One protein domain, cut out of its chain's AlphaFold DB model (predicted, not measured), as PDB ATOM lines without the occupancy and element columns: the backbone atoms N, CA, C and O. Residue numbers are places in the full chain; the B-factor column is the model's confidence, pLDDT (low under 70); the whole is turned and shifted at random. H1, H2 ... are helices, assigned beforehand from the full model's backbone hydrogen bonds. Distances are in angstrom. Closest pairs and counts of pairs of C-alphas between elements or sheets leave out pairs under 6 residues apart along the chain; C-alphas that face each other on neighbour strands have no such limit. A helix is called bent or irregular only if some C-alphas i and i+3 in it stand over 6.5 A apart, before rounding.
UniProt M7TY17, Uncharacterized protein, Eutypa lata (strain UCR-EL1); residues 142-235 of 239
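Overview. This is residues 142 to 235 of the 239 residues of an uncharacterized protein of Eutypa lata (strain UCR-EL1) (UniProt M7TY17). Three helices make one end of this domain, and loops with the small helix H4 make the other: H1 passes on one side of H3, while H2 lies side by side with H3, which sits near the middle. Residues 184 to 195 and 212 to 235 wind through the H4 end. The printed part has 94 residues with four named helices, H1 to H4 in order, and no named strand; the class is all helix, though 40 of the 94 residues are in named elements. It is compact, with a radius of gyration of the C-alphas of 13.0 A, and spans 35 by 26 by 24 A.

Along the chain. Find C-alpha 142 at (189.709, 167.324, 228.095); from there H1 runs through residues 142 to 154, 18.5 A long. H2 is residues 166 to 176, 16.5 A, and is only just irregular: C-alphas 170 and 173 are 6.6 A apart. H3 is residues 200 to 211, 16.2 A. H4, residues 220 to 223, ends at C-alpha 223 (176.122, 150.991, 214.829).

Arrangement. Look at Val 152 and Met 176: their C-alphas, the closest of H1 and H2, are 7.2 A apart; the two helices are close but not clearly touching, with 1 pair of C-alphas within 8 A, and stand about perpendicular at 79 degrees. H1 and H3 are near each other, with 7 pairs of C-alphas within 10 A. H2 and H3 touch, closest at the C-alphas of Leu 172 and Phe 204, 5.8 A, and run the same way at a shallow tilt of 33 degrees, only just short of steep. H4 is apart from H1, H2 and H3. Residues 213 to 214 pair with 233 to 234, antiparallel. Every O i to N i+4 pair is within hydrogen-bond range in H3, 8 of 9 in H1 and 4 of 7 in H2; H4 is too short for such a pair.

Size, cuts and confidence. The two C-alphas farthest apart, of Ser 158 and Glu 217, are 35.5 A apart. The printed part has no cut. The links H1 to H2 and H2 to H3 are long, with 11 and 23 residues. Residue 142, residues 148 to 169 and residues 193 to 194 have pLDDT under 70.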
ATOM      1  N   ASP A 142     189.701 165.952 227.591       65.88
ATOM      2  CA  ASP A 142     189.709 167.324 228.095       65.88
ATOM      3  C   ASP A 142     190.919 168.132 227.600       65.88
ATOM      4  O   ASP A 142     190.786 169.313 227.279       65.88
ATOM      5  N   GLU A 143     192.093 167.508 227.471       70.44
ATOM      6  CA  GLU A 143     193.294 168.154 226.921       70.44
ATOM      7  C   GLU A 143     193.123 168.496 225.440       70.44
ATOM      8  O   GLU A 143     193.420 169.619 225.033       70.44
ATOM      9  N   LEU A 144     192.584 167.562 224.645       71.81
ATOM     10  CA  LEU A 144     192.268 167.823 223.238       71.81
ATOM     11  C   LEU A 144     191.231 168.944 223.115       71.81
ATOM     12  O   LEU A 144     191.358 169.813 222.256       71.81
ATOM     13  N   TRP A 145     190.231 168.956 223.996       70.00
ATOM     14  CA  TRP A 145     189.207 169.993 224.006       70.00
ATOM     15  C   TRP A 145     189.767 171.380 224.348       70.00
ATOM     16  O   TRP A 145     189.437 172.366 223.685       70.00
ATOM     17  N   ASN A 146     190.651 171.478 225.339       73.50
ATOM     18  CA  ASN A 146     191.295 172.741 225.697       73.50
ATOM     19  C   ASN A 146     192.249 173.229 224.600       73.50
ATOM     20  O   ASN A 146     192.221 174.412 224.264       73.50
ATOM     21  N   TYR A 147     193.017 172.322 223.990       72.75
ATOM     22  CA  TYR A 147     193.838 172.622 222.815       72.75
ATOM     23  C   TYR A 147     192.982 173.168 221.672       72.75
ATOM     24  O   TYR A 147     193.260 174.235 221.126       72.75
ATOM     25  N   MET A 148     191.874 172.487 221.372       69.06
ATOM     26  CA  MET A 148     190.929 172.949 220.372       69.06
ATOM     27  C   MET A 148     190.334 174.297 220.722       69.06
ATOM     28  O   MET A 148     190.172 175.079 219.819       69.06
ATOM     29  N   LYS A 149     190.004 174.639 221.967       66.69
ATOM     30  CA  LYS A 149     189.454 175.977 222.259       66.69
ATOM     31  C   LYS A 149     190.403 177.113 221.881       66.69
ATOM     32  O   LYS A 149     189.936 178.157 221.427       66.69
ATOM     33  N   VAL A 150     191.704 176.908 222.080       68.25
ATOM     34  CA  VAL A 150     192.744 177.873 221.700       68.25
ATOM     35  C   VAL A 150     192.879 177.891 220.181       68.25
ATOM     36  O   VAL A 150     192.687 178.930 219.554       68.25
ATOM     37  N   MET A 151     193.052 176.714 219.577       61.88
ATOM     38  CA  MET A 151     193.212 176.586 218.133       61.88
ATOM     39  C   MET A 151     191.951 176.967 217.366       61.88
ATOM     40  O   MET A 151     192.068 177.577 216.340       61.88
ATOM     41  N   VAL A 152     190.735 176.685 217.822       59.69
ATOM     42  CA  VAL A 152     189.459 176.985 217.138       59.69
ATOM     43  C   VAL A 152     189.251 178.484 216.984       59.69
ATOM     44  O   VAL A 152     188.738 178.921 215.958       59.69
ATOM     45  N   ARG A 153     189.682 179.276 217.968       58.31
ATOM     46  CA  ARG A 153     189.668 180.739 217.859       58.31
ATOM     47  C   ARG A 153     190.739 181.249 216.898       58.31
ATOM     48  O   ARG A 153     190.510 182.242 216.216       58.31
ATOM     49  N   GLU A 154     191.877 180.565 216.841       54.84
ATOM     50  CA  GLU A 154     193.049 180.947 216.048       54.84
ATOM     51  C   GLU A 154     193.220 180.137 214.754       54.84
ATOM     52  O   GLU A 154     194.220 180.309 214.055       54.84
ATOM     53  N   LEU A 155     192.266 179.262 214.412       57.69
ATOM     54  CA  LEU A 155     192.356 178.297 213.318       57.69
ATOM     55  C   LEU A 155     192.147 179.096 212.047       57.69
ATOM     56  O   LEU A 155     191.060 179.182 211.477       57.69
ATOM     57  N   LYS A 156     193.235 179.723 211.613       55.62
ATOM     58  CA  LYS A 156     193.359 180.278 210.285       55.62
ATOM     59  C   LYS A 156     193.172 179.088 209.356       55.62
ATOM     60  O   LYS A 156     194.010 178.193 209.312       55.62
ATOM     61  N   LEU A 157     192.056 179.066 208.633       54.88
ATOM     62  CA  LEU A 157     191.713 178.024 207.654       54.88
ATOM     63  C   LEU A 157     192.851 177.757 206.653       54.88
ATOM     64  O   LEU A 157     192.914 176.678 206.076       54.88
ATOM     65  N   SER A 158     193.758 178.725 206.489       53.06
ATOM     66  CA  SER A 158     194.984 178.642 205.695       53.06
ATOM     67  C   SER A 158     196.060 177.697 206.247       53.06
ATOM     68  O   SER A 158     196.919 177.279 205.478       53.06
ATOM     69  N   ALA A 159     196.042 177.356 207.540       56.19
ATOM     70  CA  ALA A 159     197.017 176.461 208.172       56.19
ATOM     71  C   ALA A 159     196.623 174.978 208.078       56.19
ATOM     72  O   ALA A 159     197.453 174.099 208.306       56.19
ATOM     73  N   ILE A 160     195.365 174.682 207.736       57.97
ATOM     74  CA  ILE A 160     194.915 173.308 207.534       57.97
ATOM     75  C   ILE A 160     195.315 172.892 206.114       57.97
ATOM     76  O   ILE A 160     194.892 173.551 205.160       57.97
ATOM     77  N   PRO A 161     196.087 171.805 205.931       55.66
ATOM     78  CA  PRO A 161     196.467 171.354 204.601       55.66
ATOM     79  C   PRO A 161     195.213 171.141 203.739       55.66
ATOM     80  O   PRO A 161     194.326 170.409 204.174       55.66
ATOM     81  N   PRO A 162     195.137 171.677 202.504       57.22
ATOM     82  CA  PRO A 162     194.002 171.463 201.597       57.22
ATOM     83  C   PRO A 162     193.914 170.021 201.062       57.22
ATOM     84  O   PRO A 162     193.156 169.736 200.136       57.22
ATOM     85  N   LYS A 163     194.723 169.097 201.599       49.62
ATOM     86  CA  LYS A 163     194.640 167.668 201.296       49.62
ATOM     87  C   LYS A 163     193.460 167.073 202.065       49.62
ATOM     88  O   LYS A 163     193.577 166.791 203.255       49.62
ATOM     89  N   GLY A 164     192.359 166.869 201.353       56.81
ATOM     90  CA  GLY A 164     191.135 166.246 201.849       56.81
ATOM     91  C   GLY A 164     189.937 166.633 200.987       56.81
ATOM     92  O   GLY A 164     190.083 167.327 199.974       56.81
ATOM     93  N   ASP A 165     188.748 166.190 201.379       58.78
ATOM     94  CA  ASP A 165     187.509 166.580 200.710       58.78
ATOM     95  C   ASP A 165     187.307 168.111 200.761       58.78
ATOM     96  O   ASP A 165     187.246 168.728 201.832       58.78
ATOM     97  N   LYS A 166     187.186 168.750 199.587       65.56
ATOM     98  CA  LYS A 166     187.002 170.211 199.453       65.56
ATOM     99  C   LYS A 166     185.773 170.700 200.224       65.56
ATOM    100  O   LYS A 166     185.746 171.845 200.672       65.56
ATOM    101  N   GLN A 167     184.773 169.835 200.404       66.69
ATOM    102  CA  GLN A 167     183.555 170.151 201.146       66.69
ATOM    103  C   GLN A 167     183.823 170.369 202.642       66.69
ATOM    104  O   GLN A 167     183.218 171.258 203.244       66.69
ATOM    105  N   CYS A 168     184.776 169.639 203.235       65.75
ATOM    106  CA  CYS A 168     185.144 169.803 204.642       65.75
ATOM    107  C   CYS A 168     185.719 171.196 204.916       65.75
ATOM    108  O   CYS A 168     185.364 171.813 205.916       65.75
ATOM    109  N   HIS A 169     186.541 171.734 204.012       65.06
ATOM    110  CA  HIS A 169     187.131 173.067 204.175       65.06
ATOM    111  C   HIS A 169     186.093 174.195 204.143       65.06
ATOM    112  O   HIS A 169     186.250 175.188 204.849       65.06
ATOM    113  N   VAL A 170     185.020 174.040 203.360       72.69
ATOM    114  CA  VAL A 170     183.926 175.025 203.284       72.69
ATOM    115  C   VAL A 170     182.981 174.906 204.482       72.69
ATOM    116  O   VAL A 170     182.512 175.914 205.007       72.69
ATOM    117  N   ALA A 171     182.708 173.681 204.937       73.94
ATOM    118  CA  ALA A 171     181.778 173.426 206.033       73.94
ATOM    119  C   ALA A 171     182.391 173.676 207.421       73.94
ATOM    120  O   ALA A 171     181.670 174.017 208.359       73.94
ATOM    121  N   LEU A 172     183.711 173.532 207.570       75.81
ATOM    122  CA  LEU A 172     184.406 173.687 208.848       75.81
ATOM    123  C   LEU A 172     184.194 175.067 209.508       75.81
ATOM    124  O   LEU A 172     183.762 175.074 210.660       75.81
ATOM    125  N   PRO A 173     184.381 176.220 208.829       75.81
ATOM    126  CA  PRO A 173     184.114 177.533 209.426       75.81
ATOM    127  C   PRO A 173     182.681 177.669 209.951       75.81
ATOM    128  O   PRO A 173     182.462 178.216 211.029       75.81
ATOM    129  N   LEU A 174     181.703 177.153 209.200       77.69
ATOM    130  CA  LEU A 174     180.287 177.212 209.568       77.69
ATOM    131  C   LEU A 174     179.999 176.349 210.799       77.69
ATOM    132  O   LEU A 174     179.283 176.773 211.707       77.69
ATOM    133  N   ALA A 175     180.592 175.158 210.855       78.12
ATOM    134  CA  ALA A 175     180.447 174.250 211.983       78.12
ATOM    135  C   ALA A 175     181.117 174.792 213.259       78.12
ATOM    136  O   ALA A 175     180.613 174.546 214.351       78.12
ATOM    137  N   MET A 176     182.203 175.564 213.137       78.06
ATOM    138  CA  MET A 176     182.910 176.178 214.273       78.06
ATOM    139  C   MET A 176     182.172 177.375 214.890       78.06
ATOM    140  O   MET A 176     182.428 177.713 216.041       78.06
ATOM    141  N   GLN A 177     181.241 177.999 214.162       80.94
ATOM    142  CA  GLN A 177     180.379 179.060 214.705       80.94
ATOM    143  C   GLN A 177     179.259 178.517 215.606       80.94
ATOM    144  O   GLN A 177     178.598 179.284 216.304       80.94
ATOM    145  N   GLN A 178     179.014 177.207 215.577       83.00
ATOM    146  CA  GLN A 178     177.947 176.588 216.351       83.00
ATOM    147  C   GLN A 178     178.346 176.419 217.824       83.00
ATOM    148  O   GLN A 178     179.515 176.162 218.127       83.00
ATOM    149  N   PRO A 179     177.383 176.509 218.761       83.88
ATOM    150  CA  PRO A 179     177.655 176.224 220.159       83.88
ATOM    151  C   PRO A 179     178.046 174.754 220.333       83.88
ATOM    152  O   PRO A 179     177.469 173.852 219.722       83.88
ATOM    153  N   GLN A 180     179.014 174.505 221.212       84.62
ATOM    154  CA  GLN A 180     179.327 173.150 221.645       84.62
ATOM    155  C   GLN A 180     178.125 172.579 222.408       84.62
ATOM    156  O   GLN A 180     177.664 173.178 223.378       84.62
ATOM    157  N   VAL A 181     177.646 171.405 221.998       88.94
ATOM    158  CA  VAL A 181     176.506 170.732 222.640       88.94
ATOM    159  C   VAL A 181     176.909 169.496 223.443       88.94
ATOM    160  O   VAL A 181     176.104 168.995 224.225       88.94
ATOM    161  N   ARG A 182     178.135 168.983 223.267       87.62
ATOM    162  CA  ARG A 182     178.628 167.795 223.982       87.62
ATOM    163  C   ARG A 182     180.136 167.798 224.214       87.62
ATOM    164  O   ARG A 182     180.881 168.443 223.482       87.62
ATOM    165  N   ASN A 183     180.572 167.040 225.219       87.19
ATOM    166  CA  ASN A 183     181.986 166.754 225.477       87.19
ATOM    167  C   ASN A 183     182.470 165.562 224.640       87.19
ATOM    168  O   ASN A 183     181.662 164.761 224.171       87.19
ATOM    169  N   ILE A 184     183.788 165.440 224.464       85.50
ATOM    170  CA  ILE A 184     184.397 164.357 223.682       85.50
ATOM    171  C   ILE A 184     184.228 163.026 224.420       85.50
ATOM    172  O   ILE A 184     184.799 162.822 225.491       85.50
ATOM    173  N   ILE A 185     183.483 162.095 223.820       87.25
ATOM    174  CA  ILE A 185     183.376 160.715 224.295       87.25
ATOM    175  C   ILE A 185     183.942 159.790 223.222       87.25
ATOM    176  O   ILE A 185     183.341 159.568 222.168       87.25
ATOM    177  N   TRP A 186     185.113 159.226 223.507       84.69
ATOM    178  CA  TRP A 186     185.776 158.280 222.618       84.69
ATOM    179  C   TRP A 186     185.011 156.963 222.527       84.69
ATOM    180  O   TRP A 186     184.557 156.403 223.532       84.69
ATOM    181  N   ASN A 187     184.910 156.430 221.313       87.00
ATOM    182  CA  ASN A 187     184.392 155.091 221.115       87.00
ATOM    183  C   ASN A 187     185.450 154.056 221.525       87.00
ATOM    184  O   ASN A 187     186.444 153.848 220.834       87.00
ATOM    185  N   LYS A 188     185.206 153.356 222.638       84.38
ATOM    186  CA  LYS A 188     186.094 152.298 223.151       84.38
ATOM    187  C   LYS A 188     186.201 151.087 222.219       84.38
ATOM    188  O   LYS A 188     187.152 150.323 222.331       84.38
ATOM    189  N   GLN A 189     185.220 150.891 221.340       83.19
ATOM    190  CA  GLN A 189     185.184 149.782 220.386       83.19
ATOM    191  C   GLN A 189     185.895 150.116 219.073       83.19
ATOM    192  O   GLN A 189     186.118 149.219 218.262       83.19
ATOM    193  N   PHE A 190     186.270 151.379 218.859       82.12
ATOM    194  CA  PHE A 190     186.913 151.800 217.628       82.12
ATOM    195  C   PHE A 190     188.296 151.160 217.492       82.12
ATOM    196  O   PHE A 190     189.205 151.419 218.281       82.12
ATOM    197  N   ARG A 191     188.452 150.317 216.468       74.94
ATOM    198  CA  ARG A 191     189.710 149.613 216.160       74.94
ATOM    199  C   ARG A 191     190.584 150.341 215.134       74.94
ATOM    200  O   ARG A 191     191.629 149.822 214.751       74.94
ATOM    201  N   GLY A 192     190.151 151.508 214.657       73.69
ATOM    202  CA  GLY A 192     190.895 152.301 213.682       73.69
ATOM    203  C   GLY A 192     192.095 153.031 214.289       73.69
ATOM    204  O   GLY A 192     192.353 152.982 215.495       73.69
ATOM    205  N   ARG A 193     192.843 153.740 213.437       69.44
ATOM    206  CA  ARG A 193     193.907 154.636 213.911       69.44
ATOM    207  C   ARG A 193     193.288 155.716 214.792       69.44
ATOM    208  O   ARG A 193     192.274 156.298 214.418       69.44
ATOM    209  N   ARG A 194     193.908 155.985 215.947       69.31
ATOM    210  CA  ARG A 194     193.486 157.072 216.841       69.31
ATOM    211  C   ARG A 194     193.423 158.395 216.072       69.31
ATOM    212  O   ARG A 194     194.155 158.585 215.099       69.31
ATOM    213  N   PHE A 195     192.525 159.269 216.521       73.75
ATOM    214  CA  PHE A 195     192.302 160.597 215.960       73.75
ATOM    215  C   PHE A 195     193.618 161.338 215.696       73.75
ATOM    216  O   PHE A 195     194.516 161.322 216.537       73.75
ATOM    217  N   ASN A 196     193.726 161.975 214.528       74.19
ATOM    218  CA  ASN A 196     194.911 162.717 214.116       74.19
ATOM    219  C   ASN A 196     194.488 164.071 213.536       74.19
ATOM    220  O   ASN A 196     193.824 164.119 212.504       74.19
ATOM    221  N   ASP A 197     194.879 165.156 214.185       72.44
ATOM    222  CA  ASP A 197     194.566 166.535 213.801       72.44
ATOM    223  C   ASP A 197     195.320 167.017 212.546       72.44
ATOM    224  O   ASP A 197     194.985 168.056 211.989       72.44
ATOM    225  N   ARG A 198     196.289 166.247 212.035       72.81
ATOM    226  CA  ARG A 198     197.031 166.563 210.804       72.81
ATOM    227  C   ARG A 198     196.130 166.711 209.575       72.81
ATOM    228  O   ARG A 198     196.544 167.313 208.586       72.81
ATOM    229  N   TRP A 199     194.932 166.130 209.609       74.50
ATOM    230  CA  TRP A 199     194.008 166.094 208.478       74.50
ATOM    231  C   TRP A 199     192.742 166.901 208.764       74.50
ATOM    232  O   TRP A 199     192.100 166.720 209.802       74.50
ATOM    233  N   ALA A 200     192.341 167.728 207.794       75.69
ATOM    234  CA  ALA A 200     191.144 168.567 207.862       75.69
ATOM    235  C   ALA A 200     189.876 167.765 208.176       75.69
ATOM    236  O   ALA A 200     189.047 168.192 208.972       75.69
ATOM    237  N   GLU A 201     189.746 166.581 207.576       78.56
ATOM    238  CA  GLU A 201     188.595 165.689 207.734       78.56
ATOM    239  C   GLU A 201     188.420 165.223 209.178       78.56
ATOM    240  O   GLU A 201     187.300 165.154 209.677       78.56
ATOM    241  N   ASN A 202     189.526 164.961 209.877       81.06
ATOM    242  CA  ASN A 202     189.482 164.570 211.277       81.06
ATOM    243  C   ASN A 202     189.050 165.758 212.136       81.06
ATOM    244  O   ASN A 202     188.100 165.635 212.906       81.06
ATOM    245  N   ILE A 203     189.674 166.926 211.956       81.25
ATOM    246  CA  ILE A 203     189.259 168.151 212.659       81.25
ATOM    247  C   ILE A 203     187.770 168.420 212.410       81.25
ATOM    248  O   ILE A 203     187.022 168.662 213.353       81.25
ATOM    249  N   PHE A 204     187.314 168.307 211.163       83.94
ATOM    250  CA  PHE A 204     185.916 168.485 210.802       83.94
ATOM    251  C   PHE A 204     185.002 167.459 211.474       83.94
ATOM    252  O   PHE A 204     184.006 167.849 212.077       83.94
ATOM    253  N   ALA A 205     185.352 166.171 211.448       86.69
ATOM    254  CA  ALA A 205     184.592 165.125 212.126       86.69
ATOM    255  C   ALA A 205     184.472 165.390 213.633       86.69
ATOM    256  O   ALA A 205     183.417 165.151 214.220       86.69
ATOM    257  N   LEU A 206     185.524 165.924 214.257       87.50
ATOM    258  CA  LEU A 206     185.510 166.315 215.662       87.50
ATOM    259  C   LEU A 206     184.628 167.543 215.913       87.50
ATOM    260  O   LEU A 206     183.829 167.537 216.844       87.50
ATOM    261  N   VAL A 207     184.715 168.577 215.076       86.44
ATOM    262  CA  VAL A 207     183.839 169.753 215.188       86.44
ATOM    263  C   VAL A 207     182.376 169.345 215.014       86.44
ATOM    264  O   VAL A 207     181.558 169.680 215.866       86.44
ATOM    265  N   VAL A 208     182.051 168.548 213.991       89.38
ATOM    266  CA  VAL A 208     180.705 167.985 213.794       89.38
ATOM    267  C   VAL A 208     180.278 167.169 215.006       89.38
ATOM    268  O   VAL A 208     179.152 167.322 215.471       89.38
ATOM    269  N   TYR A 209     181.165 166.347 215.565       91.19
ATOM    270  CA  TYR A 209     180.865 165.604 216.782       91.19
ATOM    271  C   TYR A 209     180.499 166.527 217.946       91.19
ATOM    272  O   TYR A 209     179.601 166.214 218.713       91.19
ATOM    273  N   LEU A 210     181.155 167.670 218.087       88.06
ATOM    274  CA  LEU A 210     180.957 168.575 219.217       88.06
ATOM    275  C   LEU A 210     179.745 169.495 219.063       88.06
ATOM    276  O   LEU A 210     179.146 169.871 220.073       88.06
ATOM    277  N   THR A 211     179.388 169.852 217.830       88.38
ATOM    278  CA  THR A 211     178.356 170.860 217.536       88.38
ATOM    279  C   THR A 211     177.100 170.297 216.879       88.38
ATOM    280  O   THR A 211     176.036 170.908 216.953       88.38
ATOM    281  N   GLY A 212     177.191 169.125 216.250       88.94
ATOM    282  CA  GLY A 212     176.087 168.481 215.538       88.94
ATOM    283  C   GLY A 212     174.996 167.952 216.465       88.94
ATOM    284  O   GLY A 212     175.087 168.070 217.685       88.94
ATOM    285  N   LYS A 213     173.961 167.311 215.927       90.69
ATOM    286  CA  LYS A 213     172.919 166.639 216.728       90.69
ATOM    287  C   LYS A 213     173.091 165.131 216.648       90.69
ATOM    288  O   LYS A 213     173.505 164.617 215.614       90.69
ATOM    289  N   GLU A 214     172.801 164.427 217.737       91.94
ATOM    290  CA  GLU A 214     172.769 162.967 217.683       91.94
ATOM    291  C   GLU A 214     171.603 162.529 216.790       91.94
ATOM    292  O   GLU A 214     170.505 163.078 216.884       91.94
ATOM    293  N   ALA A 215     171.879 161.609 215.869       90.62
ATOM    294  CA  ALA A 215     170.882 161.030 214.988       90.62
ATOM    295  C   ALA A 215     169.947 160.122 215.794       90.62
ATOM    296  O   ALA A 215     170.409 159.373 216.654       90.62
ATOM    297  N   GLU A 216     168.650 160.164 215.482       90.00
ATOM    298  CA  GLU A 216     167.649 159.290 216.108       90.00
ATOM    299  C   GLU A 216     167.956 157.811 215.831       90.00
ATOM    300  O   GLU A 216     167.920 156.978 216.736       90.00
ATOM    301  N   GLU A 217     168.379 157.509 214.602       89.69
ATOM    302  CA  GLU A 217     168.861 156.191 214.207       89.69
ATOM    303  C   GLU A 217     170.351 156.232 213.862       89.69
ATOM    304  O   GLU A 217     170.830 157.070 213.089       89.69
ATOM    305  N   LYS A 218     171.115 155.292 214.428       89.81
ATOM    306  CA  LYS A 218     172.530 155.136 214.081       89.81
ATOM    307  C   LYS A 218     172.643 154.594 212.662       89.81
ATOM    308  O   LYS A 218     172.039 153.577 212.333       89.81
ATOM    309  N   CYS A 219     173.494 155.211 211.842       90.12
ATOM    310  CA  CYS A 219     173.860 154.606 210.566       90.12
ATOM    311  C   CYS A 219     174.600 153.277 210.805       90.12
ATOM    312  O   CYS A 219     175.235 153.107 211.850       90.12
ATOM    313  N   GLY A 220     174.582 152.357 209.832       89.75
ATOM    314  CA  GLY A 220     175.221 151.038 209.978       89.75
ATOM    315  C   GLY A 220     176.680 151.122 210.443       89.75
ATOM    316  O   GLY A 220     177.070 150.461 211.398       89.75
ATOM    317  N   LYS A 221     177.457 152.065 209.891       88.56
ATOM    318  CA  LYS A 221     178.863 152.275 210.281       88.56
ATOM    319  C   LYS A 221     179.024 152.674 211.753       88.56
ATOM    320  O   LYS A 221     179.918 152.172 212.432       88.56
ATOM    321  N   CYS A 222     178.186 153.584 212.245       88.69
ATOM    322  CA  CYS A 222     178.213 154.009 213.644       88.69
ATOM    323  C   CYS A 222     177.641 152.934 214.578       88.69
ATOM    324  O   CYS A 222     178.118 152.805 215.704       88.69
ATOM    325  N   GLY A 223     176.657 152.155 214.119       87.00
ATOM    326  CA  GLY A 223     176.122 150.991 214.829       87.00
ATOM    327  C   GLY A 223     177.178 149.907 215.058       87.00
ATOM    328  O   GLY A 223     177.267 149.370 216.157       87.00
ATOM    329  N   ASP A 224     178.045 149.689 214.068       87.94
ATOM    330  CA  ASP A 224     179.157 148.731 214.127       87.94
ATOM    331  C   ASP A 224     180.377 149.240 214.922       87.94
ATOM    332  O   ASP A 224     181.386 148.548 215.044       87.94
ATOM    333  N   GLY A 225     180.333 150.475 215.438       86.38
ATOM    334  CA  GLY A 225     181.452 151.065 216.173       86.38
ATOM    335  C   GLY A 225     182.650 151.451 215.292       86.38
ATOM    336  O   GLY A 225     183.761 151.590 215.804       86.38
ATOM    337  N   ASN A 226     182.447 151.675 213.989       85.19
ATOM    338  CA  ASN A 226     183.508 152.059 213.046       85.19
ATOM    339  C   ASN A 226     183.875 153.557 213.082       85.19
ATOM    340  O   ASN A 226     184.676 154.011 212.269       85.19
ATOM    341  N   GLY A 227     183.302 154.335 214.004       85.12
ATOM    342  CA  GLY A 227     183.628 155.749 214.208       85.12
ATOM    343  C   GLY A 227     184.542 155.978 215.420       85.12
ATOM    344  O   GLY A 227     184.429 155.238 216.399       85.12
ATOM    345  N   PRO A 228     185.409 157.010 215.404       86.69
ATOM    346  CA  PRO A 228     186.293 157.335 216.528       86.69
ATOM    347  C   PRO A 228     185.541 157.853 217.763       86.69
ATOM    348  O   PRO A 228     186.013 157.708 218.892       86.69
ATOM    349  N   PHE A 229     184.358 158.429 217.560       88.62
ATOM    350  CA  PHE A 229     183.528 158.994 218.618       88.62
ATOM    351  C   PHE A 229     182.301 158.126 218.884       88.62
ATOM    352  O   PHE A 229     181.837 157.396 218.008       88.62
ATOM    353  N   ASN A 230     181.785 158.190 220.108       89.25
ATOM    354  CA  ASN A 230     180.593 157.446 220.490       89.25
ATOM    355  C   ASN A 230     179.328 158.132 219.957       89.25
ATOM    356  O   ASN A 230     179.091 159.296 220.271       89.25
ATOM    357  N   GLY A 231     178.518 157.395 219.195       89.75
ATOM    358  CA  GLY A 231     177.241 157.863 218.655       89.75
ATOM    359  C   GLY A 231     177.265 158.044 217.138       89.75
ATOM    360  O   GLY A 231     178.258 157.764 216.466       89.75
ATOM    361  N   CYS A 232     176.135 158.485 216.590       92.06
ATOM    362  CA  CYS A 232     176.006 158.872 215.188       92.06
ATOM    363  C   CYS A 232     175.593 160.339 215.163       92.06
ATOM    364  O   CYS A 232     174.508 160.663 215.633       92.06
ATOM    365  N   ILE A 233     176.467 161.229 214.693       92.44
ATOM    366  CA  ILE A 233     176.239 162.674 214.775       92.44
ATOM    367  C   ILE A 233     175.984 163.237 213.383       92.44
ATOM    368  O   ILE A 233     176.780 163.030 212.468       92.44
ATOM    369  N   MET A 234     174.877 163.960 213.241       88.06
ATOM    370  CA  MET A 234     174.539 164.687 212.027       88.06
ATOM    371  C   MET A 234     175.172 166.081 212.054       88.06
ATOM    372  O   MET A 234     175.106 166.755 213.093       88.06
ATOM    373  N   PRO A 235     175.750 166.540 210.931       81.56
ATOM    374  CA  PRO A 235     176.227 167.906 210.803       81.56
ATOM    375  C   PRO A 235     175.120 168.925 211.104       81.56
ATOM    376  O   PRO A 235     173.949 168.688 210.785       81.56
TER     377      PRO A 235